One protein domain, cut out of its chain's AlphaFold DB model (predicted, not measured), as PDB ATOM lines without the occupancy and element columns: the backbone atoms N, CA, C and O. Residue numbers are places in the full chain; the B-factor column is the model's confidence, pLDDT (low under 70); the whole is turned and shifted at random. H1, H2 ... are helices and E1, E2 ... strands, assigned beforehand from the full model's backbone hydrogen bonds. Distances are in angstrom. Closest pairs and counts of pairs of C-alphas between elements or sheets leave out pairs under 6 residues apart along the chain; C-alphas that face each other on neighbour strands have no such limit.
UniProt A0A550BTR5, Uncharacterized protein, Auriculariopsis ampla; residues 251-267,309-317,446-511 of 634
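This is residues 251 to 267, 309 to 317 and 446 to 511 of the 634 residues of an uncharacterized protein of Auriculariopsis ampla (UniProt A0A550BTR5). Look first for a small wall of three parallel strands, E1, E2 and E3, with a curved row of three helices, H1, H2 and H3, set off to one side of it and no helix on its other face. H1 only grazes the sheet, H4 sits at the far end of the domain away from the other helices, and the final stretch, residues 496 to 511, folds back past H3 toward the beginning of E3. The printed part has 92 residues with four named helices and three named strands, in the order H1 E1 H2 E2 H3 E3 H4, of mixed class, helices and strands; the sheet's order is E1 E2 E3. The whole is compact, with a radius of gyration of the C-alphas of 12.7 A, and spans 38 by 32 by 20 A.

Begin with E2, residues 459 to 462, the inner strand. On one side its parallel neighbour is E1, residues 311 to 314, at 13 degrees, where N 314 and O 461 are 2.7 A apart, within hydrogen-bond range. On the other side is E3, residues 481 to 485, parallel at 10 degrees, with N 462 and O 483 within range at 2.8 A. H3, residues 467 to 474, joins E2 and E3 into a strand-helix-strand unit, two parallel neighbour strands with a helix between, whose crossover is right-handed. H2, residues 446 to 451, touches H3 at a shallow tilt of 4 degrees, the same way; their closest C-alphas, of Ala 448 and Ser 469, are 4.2 A apart. H1, residues 251 to 266, touches H2 at a steep tilt of 40 degrees, the same way, closest at the C-alphas of Ala 258 and Ala 450, 4.8 A apart. H1 only just is on the sheet, with 5 pairs of C-alphas within 10 A, and only grazes it with residues 253 to 261. H2 and H3 are not on the sheet. H4, residues 489 to 495, touches no helix and is not on the sheet; it is only just apart from H3, closest 8.4 A. In H1, H2, H3 and H4 every O i to N i+4 pair is within hydrogen-bond range.

Find C-alpha 459 at (44.775, 36.989, -14.728); from there E2 runs 10.0 A, as long as E1, while E3 runs 12.9 A. C-alpha 251 at (37.007, 21.741, -1.629) begins H1, 22.1 A long. H2 measures 8.9 A, H3 10.6 A and H4 10.3 A, ending at C-alpha 495, (24.162, 21.089, -16.439).

The C-alphas farthest apart, of Glu 267 and Asp 494, are 38.9 A apart. Residues 268 to 308 and 318 to 445 are not printed; the C-alpha gaps are 12.9 A and 23.1 A. Of the links printed whole, none is long. Mean pLDDT of the printed part is 78.5; 26 residues are under 70, among them 263 to 267, 313 to 317 and 486 to 493.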
ATOM      1  N   ILE A 251      37.642  20.950  -2.698       62.12
ATOM      2  CA  ILE A 251      37.007  21.741  -1.629       62.12
ATOM      3  C   ILE A 251      38.060  22.390  -0.717       62.12
ATOM      4  O   ILE A 251      37.996  23.595  -0.449       62.12
ATOM      5  N   ILE A 252      39.074  21.620  -0.305       63.78
ATOM      6  CA  ILE A 252      40.191  22.108   0.520       63.78
ATOM      7  C   ILE A 252      40.927  23.228  -0.218       63.78
ATOM      8  O   ILE A 252      41.156  24.297   0.347       63.78
ATOM      9  N   THR A 253      41.204  23.033  -1.511       66.00
ATOM     10  CA  THR A 253      41.885  24.029  -2.351       66.00
ATOM     11  C   THR A 253      41.080  25.331  -2.454       66.00
ATOM     12  O   THR A 253      41.640  26.412  -2.274       66.00
ATOM     13  N   LYS A 254      39.757  25.268  -2.656       68.88
ATOM     14  CA  LYS A 254      38.880  26.457  -2.695       68.88
ATOM     15  C   LYS A 254      38.861  27.214  -1.367       68.88
ATOM     16  O   LYS A 254      39.031  28.437  -1.350       68.88
ATOM     17  N   ARG A 255      38.683  26.502  -0.247       71.62
ATOM     18  CA  ARG A 255      38.698  27.094   1.103       71.62
ATOM     19  C   ARG A 255      40.035  27.764   1.390       71.62
ATOM     20  O   ARG A 255      40.073  28.876   1.912       71.62
ATOM     21  N   LEU A 256      41.114  27.112   0.994       69.19
ATOM     22  CA  LEU A 256      42.465  27.601   1.149       69.19
ATOM     23  C   LEU A 256      42.720  28.869   0.340       69.19
ATOM     24  O   LEU A 256      43.147  29.866   0.911       69.19
ATOM     25  N   ILE A 257      42.394  28.877  -0.958       71.38
ATOM     26  CA  ILE A 257      42.483  30.086  -1.787       71.38
ATOM     27  C   ILE A 257      41.674  31.212  -1.144       71.38
ATOM     28  O   ILE A 257      42.135  32.353  -1.080       71.38
ATOM     29  N   ALA A 258      40.492  30.893  -0.614       73.75
ATOM     30  CA  ALA A 258      39.664  31.868   0.065       73.75
ATOM     31  C   ALA A 258      40.311  32.451   1.325       73.75
ATOM     32  O   ALA A 258      40.180  33.651   1.574       73.75
ATOM     33  N   GLU A 259      41.010  31.637   2.112       71.38
ATOM     34  CA  GLU A 259      41.811  32.099   3.247       71.38
ATOM     35  C   GLU A 259      43.037  32.903   2.797       71.38
ATOM     36  O   GLU A 259      43.305  33.952   3.378       71.38
ATOM     37  N   CYS A 260      43.739  32.492   1.732       70.12
ATOM     38  CA  CYS A 260      44.860  33.244   1.156       70.12
ATOM     39  C   CYS A 260      44.413  34.646   0.751       70.12
ATOM     40  O   CYS A 260      45.013  35.644   1.145       70.12
ATOM     41  N   ILE A 261      43.324  34.726  -0.017       72.69
ATOM     42  CA  ILE A 261      42.768  35.997  -0.464       72.69
ATOM     43  C   ILE A 261      42.288  36.814   0.734       72.69
ATOM     44  O   ILE A 261      42.552  38.015   0.797       72.69
ATOM     45  N   ARG A 262      41.616  36.198   1.715       73.00
ATOM     46  CA  ARG A 262      41.214  36.903   2.939       73.00
ATOM     47  C   ARG A 262      42.423  37.460   3.676       73.00
ATOM     48  O   ARG A 262      42.408  38.640   3.997       73.00
ATOM     49  N   ALA A 263      43.481  36.680   3.879       64.94
ATOM     50  CA  ALA A 263      44.718  37.145   4.502       64.94
ATOM     51  C   ALA A 263      45.329  38.333   3.737       64.94
ATOM     52  O   ALA A 263      45.685  39.333   4.353       64.94
ATOM     53  N   LEU A 264      45.353  38.265   2.403       65.62
ATOM     54  CA  LEU A 264      45.875  39.317   1.523       65.62
ATOM     55  C   LEU A 264      45.026  40.592   1.491       65.62
ATOM     56  O   LEU A 264      45.542  41.675   1.227       65.62
ATOM     57  N   THR A 265      43.720  40.477   1.720       64.75
ATOM     58  CA  THR A 265      42.774  41.598   1.599       64.75
ATOM     59  C   THR A 265      42.415  42.232   2.945       64.75
ATOM     60  O   THR A 265      42.031  43.403   2.972       64.75
ATOM     61  N   TYR A 266      42.556  41.513   4.069       56.59
ATOM     62  CA  TYR A 266      42.175  42.005   5.402       56.59
ATOM     63  C   TYR A 266      43.251  42.810   6.145       56.59
ATOM     64  O   TYR A 266      42.895  43.564   7.055       56.59
ATOM     65  N   GLU A 267      44.537  42.726   5.784       52.25
ATOM     66  CA  GLU A 267      45.603  43.445   6.517       52.25
ATOM     67  C   GLU A 267      45.536  44.984   6.413       52.25
ATOM     68  O   GLU A 267      46.268  45.691   7.104       52.25
ATOM     69  N   LEU A 309      46.222  41.830  -5.380       62.12
ATOM     70  CA  LEU A 309      46.306  40.538  -6.040       62.12
ATOM     71  C   LEU A 309      46.041  40.700  -7.538       62.12
ATOM     72  O   LEU A 309      44.908  40.947  -7.943       62.12
ATOM     73  N   THR A 310      47.090  40.574  -8.355       63.78
ATOM     74  CA  THR A 310      46.990  40.775  -9.811       63.78
ATOM     75  C   THR A 310      46.886  39.481 -10.613       63.78
ATOM     76  O   THR A 310      46.393  39.522 -11.740       63.78
ATOM     77  N   GLU A 311      47.352  38.347 -10.079       71.88
ATOM     78  CA  GLU A 311      47.441  37.080 -10.818       71.88
ATOM     79  C   GLU A 311      47.225  35.871  -9.893       71.88
ATOM     80  O   GLU A 311      47.944  35.676  -8.919       71.88
ATOM     81  N   ILE A 312      46.230  35.043 -10.200       74.38
ATOM     82  CA  ILE A 312      45.991  33.753  -9.539       74.38
ATOM     83  C   ILE A 312      46.045  32.689 -10.628       74.38
ATOM     84  O   ILE A 312      45.345  32.808 -11.628       74.38
ATOM     85  N   ILE A 313      46.870  31.664 -10.447       67.25
ATOM     86  CA  ILE A 313      47.031  30.572 -11.403       67.25
ATOM     87  C   ILE A 313      46.766  29.244 -10.681       67.25
ATOM     88  O   ILE A 313      47.613  28.734  -9.963       67.25
ATOM     89  N   LEU A 314      45.586  28.656 -10.836       63.81
ATOM     90  CA  LEU A 314      45.287  27.316 -10.324       63.81
ATOM     91  C   LEU A 314      45.490  26.328 -11.475       63.81
ATOM     92  O   LEU A 314      44.767  26.380 -12.470       63.81
ATOM     93  N   VAL A 315      46.488  25.456 -11.350       56.00
ATOM     94  CA  VAL A 315      46.848  24.477 -12.381       56.00
ATOM     95  C   VAL A 315      46.648  23.091 -11.802       56.00
ATOM     96  O   VAL A 315      47.405  22.647 -10.946       56.00
ATOM     97  N   ASP A 316      45.641  22.389 -12.298       53.78
ATOM     98  CA  ASP A 316      45.524  20.951 -12.103       53.78
ATOM     99  C   ASP A 316      46.317  20.306 -13.245       53.78
ATOM    100  O   ASP A 316      45.959  20.450 -14.417       53.78
ATOM    101  N   GLU A 317      47.464  19.698 -12.937       47.84
ATOM    102  CA  GLU A 317      48.195  18.939 -13.951       47.84
ATOM    103  C   GLU A 317      47.481  17.598 -14.140       47.84
ATOM    104  O   GLU A 317      47.367  16.827 -13.183       47.84
ATOM    105  N   ILE A 446      32.263  29.824  -1.008       83.12
ATOM    106  CA  ILE A 446      33.462  30.260  -0.285       83.12
ATOM    107  C   ILE A 446      34.479  30.875  -1.254       83.12
ATOM    108  O   ILE A 446      34.980  31.975  -0.990       83.12
ATOM    109  N   PHE A 447      34.747  30.214  -2.385       82.56
ATOM    110  CA  PHE A 447      35.670  30.725  -3.402       82.56
ATOM    111  C   PHE A 447      35.159  32.032  -4.029       82.56
ATOM    112  O   PHE A 447      35.880  33.032  -4.063       82.56
ATOM    113  N   ALA A 448      33.877  32.080  -4.396       87.38
ATOM    114  CA  ALA A 448      33.195  33.273  -4.881       87.38
ATOM    115  C   ALA A 448      33.314  34.444  -3.893       87.38
ATOM    116  O   ALA A 448      33.773  35.529  -4.246       87.38
ATOM    117  N   LYS A 449      32.969  34.244  -2.613       86.25
ATOM    118  CA  LYS A 449      33.081  35.290  -1.578       86.25
ATOM    119  C   LYS A 449      34.505  35.828  -1.455       86.25
ATOM    120  O   LYS A 449      34.671  37.025  -1.218       86.25
ATOM    121  N   ALA A 450      35.506  34.972  -1.627       79.25
ATOM    122  CA  ALA A 450      36.894  35.384  -1.576       79.25
ATOM    123  C   ALA A 450      37.349  36.166  -2.806       79.25
ATOM    124  O   ALA A 450      38.124  37.098  -2.650       79.25
ATOM    125  N   LEU A 451      36.848  35.862  -4.003       84.56
ATOM    126  CA  LEU A 451      37.202  36.612  -5.211       84.56
ATOM    127  C   LEU A 451      36.600  38.023  -5.259       84.56
ATOM    128  O   LEU A 451      37.189  38.906  -5.874       84.56
ATOM    129  N   ARG A 452      35.462  38.274  -4.596       87.62
ATOM    130  CA  ARG A 452      34.786  39.592  -4.585       87.62
ATOM    131  C   ARG A 452      35.707  40.790  -4.297       87.62
ATOM    132  O   ARG A 452      35.604  41.773  -5.024       87.62
ATOM    133  N   PRO A 453      36.596  40.770  -3.283       80.88
ATOM    134  CA  PRO A 453      37.533  41.869  -3.035       80.88
ATOM    135  C   PRO A 453      38.675  41.994  -4.062       80.88
ATOM    136  O   PRO A 453      39.429  42.964  -4.000       80.88
ATOM    137  N   CYS A 454      38.852  41.056  -4.994       81.75
ATOM    138  CA  CYS A 454      39.976  41.013  -5.937       81.75
ATOM    139  C   CYS A 454      39.771  41.885  -7.183       81.75
ATOM    140  O   CYS A 454      40.014  41.441  -8.301       81.75
ATOM    141  N   HIS A 455      39.357  43.144  -7.019       84.81
ATOM    142  CA  HIS A 455      39.046  44.023  -8.156       84.81
ATOM    143  C   HIS A 455      40.228  44.275  -9.107       84.81
ATOM    144  O   HIS A 455      39.997  44.533 -10.281       84.81
ATOM    145  N   ALA A 456      41.466  44.167  -8.611       81.44
ATOM    146  CA  ALA A 456      42.696  44.352  -9.385       81.44
ATOM    147  C   ALA A 456      43.200  43.066 -10.075       81.44
ATOM    148  O   ALA A 456      44.277  43.081 -10.680       81.44
ATOM    149  N   LEU A 457      42.468  41.949  -9.960       84.38
ATOM    150  CA  LEU A 457      42.855  40.674 -10.555       84.38
ATOM    151  C   LEU A 457      42.804  40.781 -12.079       84.38
ATOM    152  O   LEU A 457      41.741  41.007 -12.649       84.38
ATOM    153  N   ARG A 458      43.953  40.599 -12.736       88.56
ATOM    154  CA  ARG A 458      44.100  40.707 -14.196       88.56
ATOM    155  C   ARG A 458      44.163  39.367 -14.898       88.56
ATOM    156  O   ARG A 458      43.796  39.283 -16.069       88.56
ATOM    157  N   ARG A 459      44.643  38.343 -14.203       89.38
ATOM    158  CA  ARG A 459      44.775  36.989 -14.728       89.38
ATOM    159  C   ARG A 459      44.272  35.994 -13.698       89.38
ATOM    160  O   ARG A 459      44.729  36.011 -12.556       89.38
ATOM    161  N   LEU A 460      43.343  35.153 -14.124       89.38
ATOM    162  CA  LEU A 460      42.839  34.033 -13.352       89.38
ATOM    163  C   LEU A 460      42.951  32.776 -14.201       89.38
ATOM    164  O   LEU A 460      42.370  32.709 -15.279       89.38
ATOM    165  N   GLU A 461      43.666  31.781 -13.708       88.81
ATOM    166  CA  GLU A 461      43.608  30.423 -14.243       88.81
ATOM    167  C   GLU A 461      42.950  29.558 -13.180       88.81
ATOM    168  O   GLU A 461      43.324  29.654 -12.016       88.81
ATOM    169  N   THR A 462      41.920  28.797 -13.526       84.75
ATOM    170  CA  THR A 462      41.223  27.929 -12.578       84.75
ATOM    171  C   THR A 462      40.773  26.643 -13.236       84.75
ATOM    172  O   THR A 462      40.347  26.635 -14.384       84.75
ATOM    173  N   THR A 463      40.836  25.542 -12.503       75.81
ATOM    174  CA  THR A 463      40.343  24.237 -12.962       75.81
ATOM    175  C   THR A 463      38.938  23.944 -12.467       75.81
ATOM    176  O   THR A 463      38.280  23.026 -12.942       75.81
ATOM    177  N   THR A 464      38.458  24.747 -11.521       69.94
ATOM    178  CA  THR A 464      37.176  24.552 -10.856       69.94
ATOM    179  C   THR A 464      36.364  25.823 -10.995       69.94
ATOM    180  O   THR A 464      36.858  26.941 -10.814       69.94
ATOM    181  N   LEU A 465      35.111  25.653 -11.384       76.75
ATOM    182  CA  LEU A 465      34.233  26.765 -11.665       76.75
ATOM    183  C   LEU A 465      32.819  26.328 -11.314       76.75
ATOM    184  O   LEU A 465      32.205  25.618 -12.094       76.75
ATOM    185  N   GLY A 466      32.333  26.715 -10.137       83.50
ATOM    186  CA  GLY A 466      30.910  26.624  -9.845       83.50
ATOM    187  C   GLY A 466      30.169  27.896 -10.277       83.50
ATOM    188  O   GLY A 466      30.777  28.850 -10.794       83.50
ATOM    189  N   PRO A 467      28.839  27.939 -10.096       85.75
ATOM    190  CA  PRO A 467      28.009  28.963 -10.709       85.75
ATOM    191  C   PRO A 467      28.160  30.321 -10.008       85.75
ATOM    192  O   PRO A 467      28.101  31.364 -10.664       85.75
ATOM    193  N   GLU A 468      28.400  30.337  -8.696       88.94
ATOM    194  CA  GLU A 468      28.612  31.559  -7.914       88.94
ATOM    195  C   GLU A 468      30.023  32.117  -8.125       88.94
ATOM    196  O   GLU A 468      30.210  33.342  -8.210       88.94
ATOM    197  N   SER A 469      31.017  31.240  -8.288       89.31
ATOM    198  CA  SER A 469      32.370  31.661  -8.660       89.31
ATOM    199  C   SER A 469      32.391  32.272 -10.049       89.31
ATOM    200  O   SER A 469      32.933  33.363 -10.204       89.31
ATOM    201  N   LEU A 470      31.733  31.657 -11.039       90.75
ATOM    202  CA  LEU A 470      31.634  32.220 -12.387       90.75
ATOM    203  C   LEU A 470      30.991  33.615 -12.379       90.75
ATOM    204  O   LEU A 470      31.532  34.535 -12.993       90.75
ATOM    205  N   ARG A 471      29.891  33.814 -11.639       91.62
ATOM    206  CA  ARG A 471      29.272  35.146 -11.487       91.62
ATOM    207  C   ARG A 471      30.226  36.157 -10.870       91.62
ATOM    208  O   ARG A 471      30.304  37.296 -11.331       91.62
ATOM    209  N   THR A 472      30.970  35.750  -9.846       92.50
ATOM    210  CA  THR A 472      31.933  36.646  -9.203       92.50
ATOM    211  C   THR A 472      33.081  36.993 -10.147       92.50
ATOM    212  O   THR A 472      33.397  38.171 -10.289       92.50
ATOM    213  N   ILE A 473      33.664  36.009 -10.836       93.25
ATOM    214  CA  ILE A 473      34.747  36.210 -11.808       93.25
ATOM    215  C   ILE A 473      34.280  37.133 -12.940       93.25
ATOM    216  O   ILE A 473      34.988  38.070 -13.302       93.25
ATOM    217  N   ALA A 474      33.062  36.928 -13.442       93.94
ATOM    218  CA  ALA A 474      32.453  37.771 -14.466       93.94
ATOM    219  C   ALA A 474      32.289  39.233 -14.025       93.94
ATOM    220  O   ALA A 474      32.305  40.131 -14.862       93.94
ATOM    221  N   SER A 475      32.156  39.490 -12.722       94.69
ATOM    222  CA  SER A 475      32.046  40.848 -12.177       94.69
ATOM    223  C   SER A 475      33.394  41.553 -11.960       94.69
ATOM    224  O   SER A 475      33.414  42.727 -11.584       94.69
ATOM    225  N   LEU A 476      34.530  40.872 -12.176       93.50
ATOM    226  CA  LEU A 476      35.854  41.448 -11.946       93.50
ATOM    227  C   LEU A 476      36.198  42.482 -13.036       93.50
ATOM    228  O   LEU A 476      36.282  42.127 -14.215       93.50
ATOM    229  N   PRO A 477      36.422  43.759 -12.668       93.06
ATOM    230  CA  PRO A 477      36.526  44.842 -13.641       93.06
ATOM    231  C   PRO A 477      37.828  44.807 -14.442       93.06
ATOM    232  O   PRO A 477      37.811  45.179 -15.611       93.06
ATOM    233  N   ASP A 478      38.929  44.339 -13.849       91.56
ATOM    234  CA  ASP A 478      40.265  44.380 -14.460       91.56
ATOM    235  C   ASP A 478      40.730  43.025 -15.020       91.56
ATOM    236  O   ASP A 478      41.865  42.915 -15.488       91.56
ATOM    237  N   LEU A 479      39.877  41.993 -15.002       94.69
ATOM    238  CA  LEU A 479      40.246  40.653 -15.458       94.69
ATOM    239  C   LEU A 479      40.440  40.637 -16.979       94.69
ATOM    240  O   LEU A 479      39.480  40.731 -17.736       94.69
ATOM    241  N   THR A 480      41.693  40.502 -17.417       95.62
ATOM    242  CA  THR A 480      42.105  40.485 -18.831       95.62
ATOM    243  C   THR A 480      42.312  39.083 -19.393       95.62
ATOM    244  O   THR A 480      42.060  38.873 -20.578       95.62
ATOM    245  N   LEU A 481      42.730  38.127 -18.556       95.12
ATOM    246  CA  LEU A 481      42.957  36.733 -18.929       95.12
ATOM    247  C   LEU A 481      42.169  35.810 -18.005       95.12
ATOM    248  O   LEU A 481      42.301  35.900 -16.782       95.12
ATOM    249  N   LEU A 482      41.407  34.898 -18.603       94.06
ATOM    250  CA  LEU A 482      40.743  33.799 -17.919       94.06
ATOM    251  C   LEU A 482      41.151  32.493 -18.594       94.06
ATOM    252  O   LEU A 482      40.851  32.295 -19.770       94.06
ATOM    253  N   ALA A 483      41.811  31.610 -17.849       91.44
ATOM    254  CA  ALA A 483      42.040  30.237 -18.271       91.44
ATOM    255  C   ALA A 483      41.184  29.293 -17.428       91.44
ATOM    256  O   ALA A 483      41.247  29.328 -16.202       91.44
ATOM    257  N   LEU A 484      40.382  28.461 -18.077       87.81
ATOM    258  CA  LEU A 484      39.586  27.426 -17.437       87.81
ATOM    259  C   LEU A 484      40.165  26.077 -17.835       87.81
ATOM    260  O   LEU A 484      40.137  25.748 -19.013       87.81
ATOM    261  N   SER A 485      40.687  25.322 -16.876       78.62
ATOM    262  CA  SER A 485      41.325  24.023 -17.107       78.62
ATOM    263  C   SER A 485      40.627  22.928 -16.310       78.62
ATOM    264  O   SER A 485      41.211  22.374 -15.389       78.62
ATOM    265  N   SER A 486      39.354  22.648 -16.584       68.38
ATOM    266  CA  SER A 486      38.648  21.544 -15.909       68.38
ATOM    267  C   SER A 486      38.854  20.239 -16.684       68.38
ATOM    268  O   SER A 486      39.033  20.271 -17.893       68.38
ATOM    269  N   ARG A 487      38.805  19.068 -16.033       64.44
ATOM    270  CA  ARG A 487      38.683  17.786 -16.762       64.44
ATOM    271  C   ARG A 487      37.332  17.664 -17.478       64.44
ATOM    272  O   ARG A 487      37.228  16.922 -18.445       64.44
ATOM    273  N   GLN A 488      36.323  18.408 -17.019       62.44
ATOM    274  CA  GLN A 488      34.985  18.490 -17.602       62.44
ATOM    275  C   GLN A 488      34.402  19.905 -17.415       62.44
ATOM    276  O   GLN A 488      33.444  20.089 -16.664       62.44
ATOM    277  N   PRO A 489      34.945  20.948 -18.073       56.94
ATOM    278  CA  PRO A 489      34.296  22.258 -18.072       56.94
ATOM    279  C   PRO A 489      32.897  22.138 -18.690       56.94
ATOM    280  O   PRO A 489      31.975  22.824 -18.263       56.94
ATOM    281  N   GLY A 490      32.764  21.224 -19.664       57.31
ATOM    282  CA  GLY A 490      31.527  20.878 -20.350       57.31
ATOM    283  C   GLY A 490      30.408  20.478 -19.402       57.31
ATOM    284  O   GLY A 490      29.401  21.159 -19.386       57.31
ATOM    285  N   VAL A 491      30.602  19.444 -18.575       61.62
ATOM    286  CA  VAL A 491      29.536  18.903 -17.706       61.62
ATOM    287  C   VAL A 491      28.981  19.983 -16.781       61.62
ATOM    288  O   VAL A 491      27.784  20.240 -16.777       61.62
ATOM    289  N   PHE A 492      29.855  20.729 -16.101       66.19
ATOM    290  CA  PHE A 492      29.392  21.785 -15.204       66.19
ATOM    291  C   PHE A 492      28.652  22.914 -15.946       66.19
ATOM    292  O   PHE A 492      27.602  23.382 -15.510       66.19
ATOM    293  N   LEU A 493      29.192  23.386 -17.071       68.62
ATOM    294  CA  LEU A 493      28.581  24.479 -17.833       68.62
ATOM    295  C   LEU A 493      27.372  24.038 -18.660       68.62
ATOM    296  O   LEU A 493      26.602  24.896 -19.083       68.62
ATOM    297  N   ASP A 494      27.212  22.749 -18.923       71.00
ATOM    298  CA  ASP A 494      26.054  22.201 -19.620       71.00
ATOM    299  C   ASP A 494      24.901  21.978 -18.628       71.00
ATOM    300  O   ASP A 494      23.779  22.396 -18.917       71.00
ATOM    301  N   ASP A 495      25.186  21.448 -17.433       74.25
ATOM    302  CA  ASP A 495      24.162  21.089 -16.439       74.25
ATOM    303  C   ASP A 495      23.819  22.234 -15.471       74.25
ATOM    304  O   ASP A 495      22.689  22.347 -14.986       74.25
ATOM    305  N   HIS A 496      24.766  23.140 -15.217       73.38
ATOM    306  CA  HIS A 496      24.635  24.194 -14.205       73.38
ATOM    307  C   HIS A 496      24.949  25.596 -14.731       73.38
ATOM    308  O   HIS A 496      25.306  26.482 -13.943       73.38
ATOM    309  N   SER A 497      24.795  25.847 -16.042       74.94
ATOM    310  CA  SER A 497      24.967  27.199 -16.586       74.94
ATOM    311  C   SER A 497      24.057  28.185 -15.849       74.94
ATOM    312  O   SER A 497      22.831  28.096 -15.963       74.94
ATOM    313  N   PRO A 498      24.605  29.175 -15.126       77.75
ATOM    314  CA  PRO A 498      23.782  30.229 -14.561       77.75
ATOM    315  C   PRO A 498      23.067  30.990 -15.684       77.75
ATOM    316  O   PRO A 498      23.672  31.332 -16.699       77.75
ATOM    317  N   ASP A 499      21.780  31.287 -15.483       83.19
ATOM    318  CA  ASP A 499      21.015  32.120 -16.413       83.19
ATOM    319  C   ASP A 499      21.735  33.449 -16.659       83.19
ATOM    320  O   ASP A 499      22.166  34.109 -15.710       83.19
ATOM    321  N   ALA A 500      21.794  33.893 -17.918       83.69
ATOM    322  CA  ALA A 500      22.398  35.177 -18.285       83.69
ATOM    323  C   ALA A 500      21.791  36.363 -17.503       83.69
ATOM    324  O   ALA A 500      22.473  37.343 -17.221       83.69
ATOM    325  N   SER A 501      20.530  36.247 -17.071       85.38
ATOM    326  CA  SER A 501      19.837  37.240 -16.235       85.38
ATOM    327  C   SER A 501      20.422  37.409 -14.827       85.38
ATOM    328  O   SER A 501      20.118  38.396 -14.162       85.38
ATOM    329  N   LYS A 502      21.242  36.462 -14.355       86.56
ATOM    330  CA  LYS A 502      21.888  36.496 -13.033       86.56
ATOM    331  C   LYS A 502      23.234  37.230 -13.044       86.56
ATOM    332  O   LYS A 502      23.860  37.358 -11.991       86.56
ATOM    333  N   PHE A 503      23.690  37.696 -14.204       88.81
ATOM    334  CA  PHE A 503      24.928  38.456 -14.351       88.81
ATOM    335  C   PHE A 503      24.660  39.963 -14.351       88.81
ATOM    336  O   PHE A 503      23.557  40.424 -14.628       88.81
ATOM    337  N   THR A 504      25.692  40.740 -14.023       84.75
ATOM    338  CA  THR A 504      25.686  42.199 -14.205       84.75
ATOM    339  C   THR A 504      25.482  42.562 -15.675       84.75
ATOM    340  O   THR A 504      25.815  41.758 -16.538       84.75
ATOM    341  N   ASP A 505      25.075  43.800 -15.967       82.94
ATOM    342  CA  ASP A 505      24.820  44.274 -17.341       82.94
ATOM    343  C   ASP A 505      25.981  44.024 -18.328       82.94
ATOM    344  O   ASP A 505      25.753  43.849 -19.524       82.94
ATOM    345  N   MET A 506      27.227  43.989 -17.839       89.00
ATOM    346  CA  MET A 506      28.418  43.720 -18.648       89.00
ATOM    347  C   MET A 506      29.351  42.717 -17.950       89.00
ATOM    348  O   MET A 506      30.307  43.135 -17.290       89.00
ATOM    349  N   PRO A 507      29.103  41.399 -18.070       93.00
ATOM    350  CA  PRO A 507      30.025  40.406 -17.546       93.00
ATOM    351  C   PRO A 507      31.334  40.437 -18.343       93.00
ATOM    352  O   PRO A 507      31.334  40.634 -19.560       93.00
ATOM    353  N   PHE A 508      32.448  40.237 -17.641       95.06
ATOM    354  CA  PHE A 508      33.804  40.223 -18.186       95.06
ATOM    355  C   PHE A 508      34.169  41.501 -18.964       95.06
ATOM    356  O   PHE A 508      34.567  41.432 -20.133       95.06
ATOM    357  N   PRO A 509      34.062  42.693 -18.348       95.31
ATOM    358  CA  PRO A 509      34.196  43.964 -19.064       95.31
ATOM    359  C   PRO A 509      35.577  44.139 -19.726       95.31
ATOM    360  O   PRO A 509      35.681  44.664 -20.840       95.31
ATOM    361  N   SER A 510      36.635  43.648 -19.074       96.19
ATOM    362  CA  SER A 510      38.024  43.798 -19.527       96.19
ATOM    363  C   SER A 510      38.638  42.536 -20.126       96.19
ATOM    364  O   SER A 510      39.808  42.578 -20.508       96.19
ATOM    365  N   LEU A 511      37.884  41.442 -20.272       97.00
ATOM    366  CA  LEU A 511      38.465  40.188 -20.747       97.00
ATOM    367  C   LEU A 511      38.923  40.321 -22.205       97.00
ATOM    368  O   LEU A 511      38.206  40.864 -23.052       97.00
TER     369      LEU A 511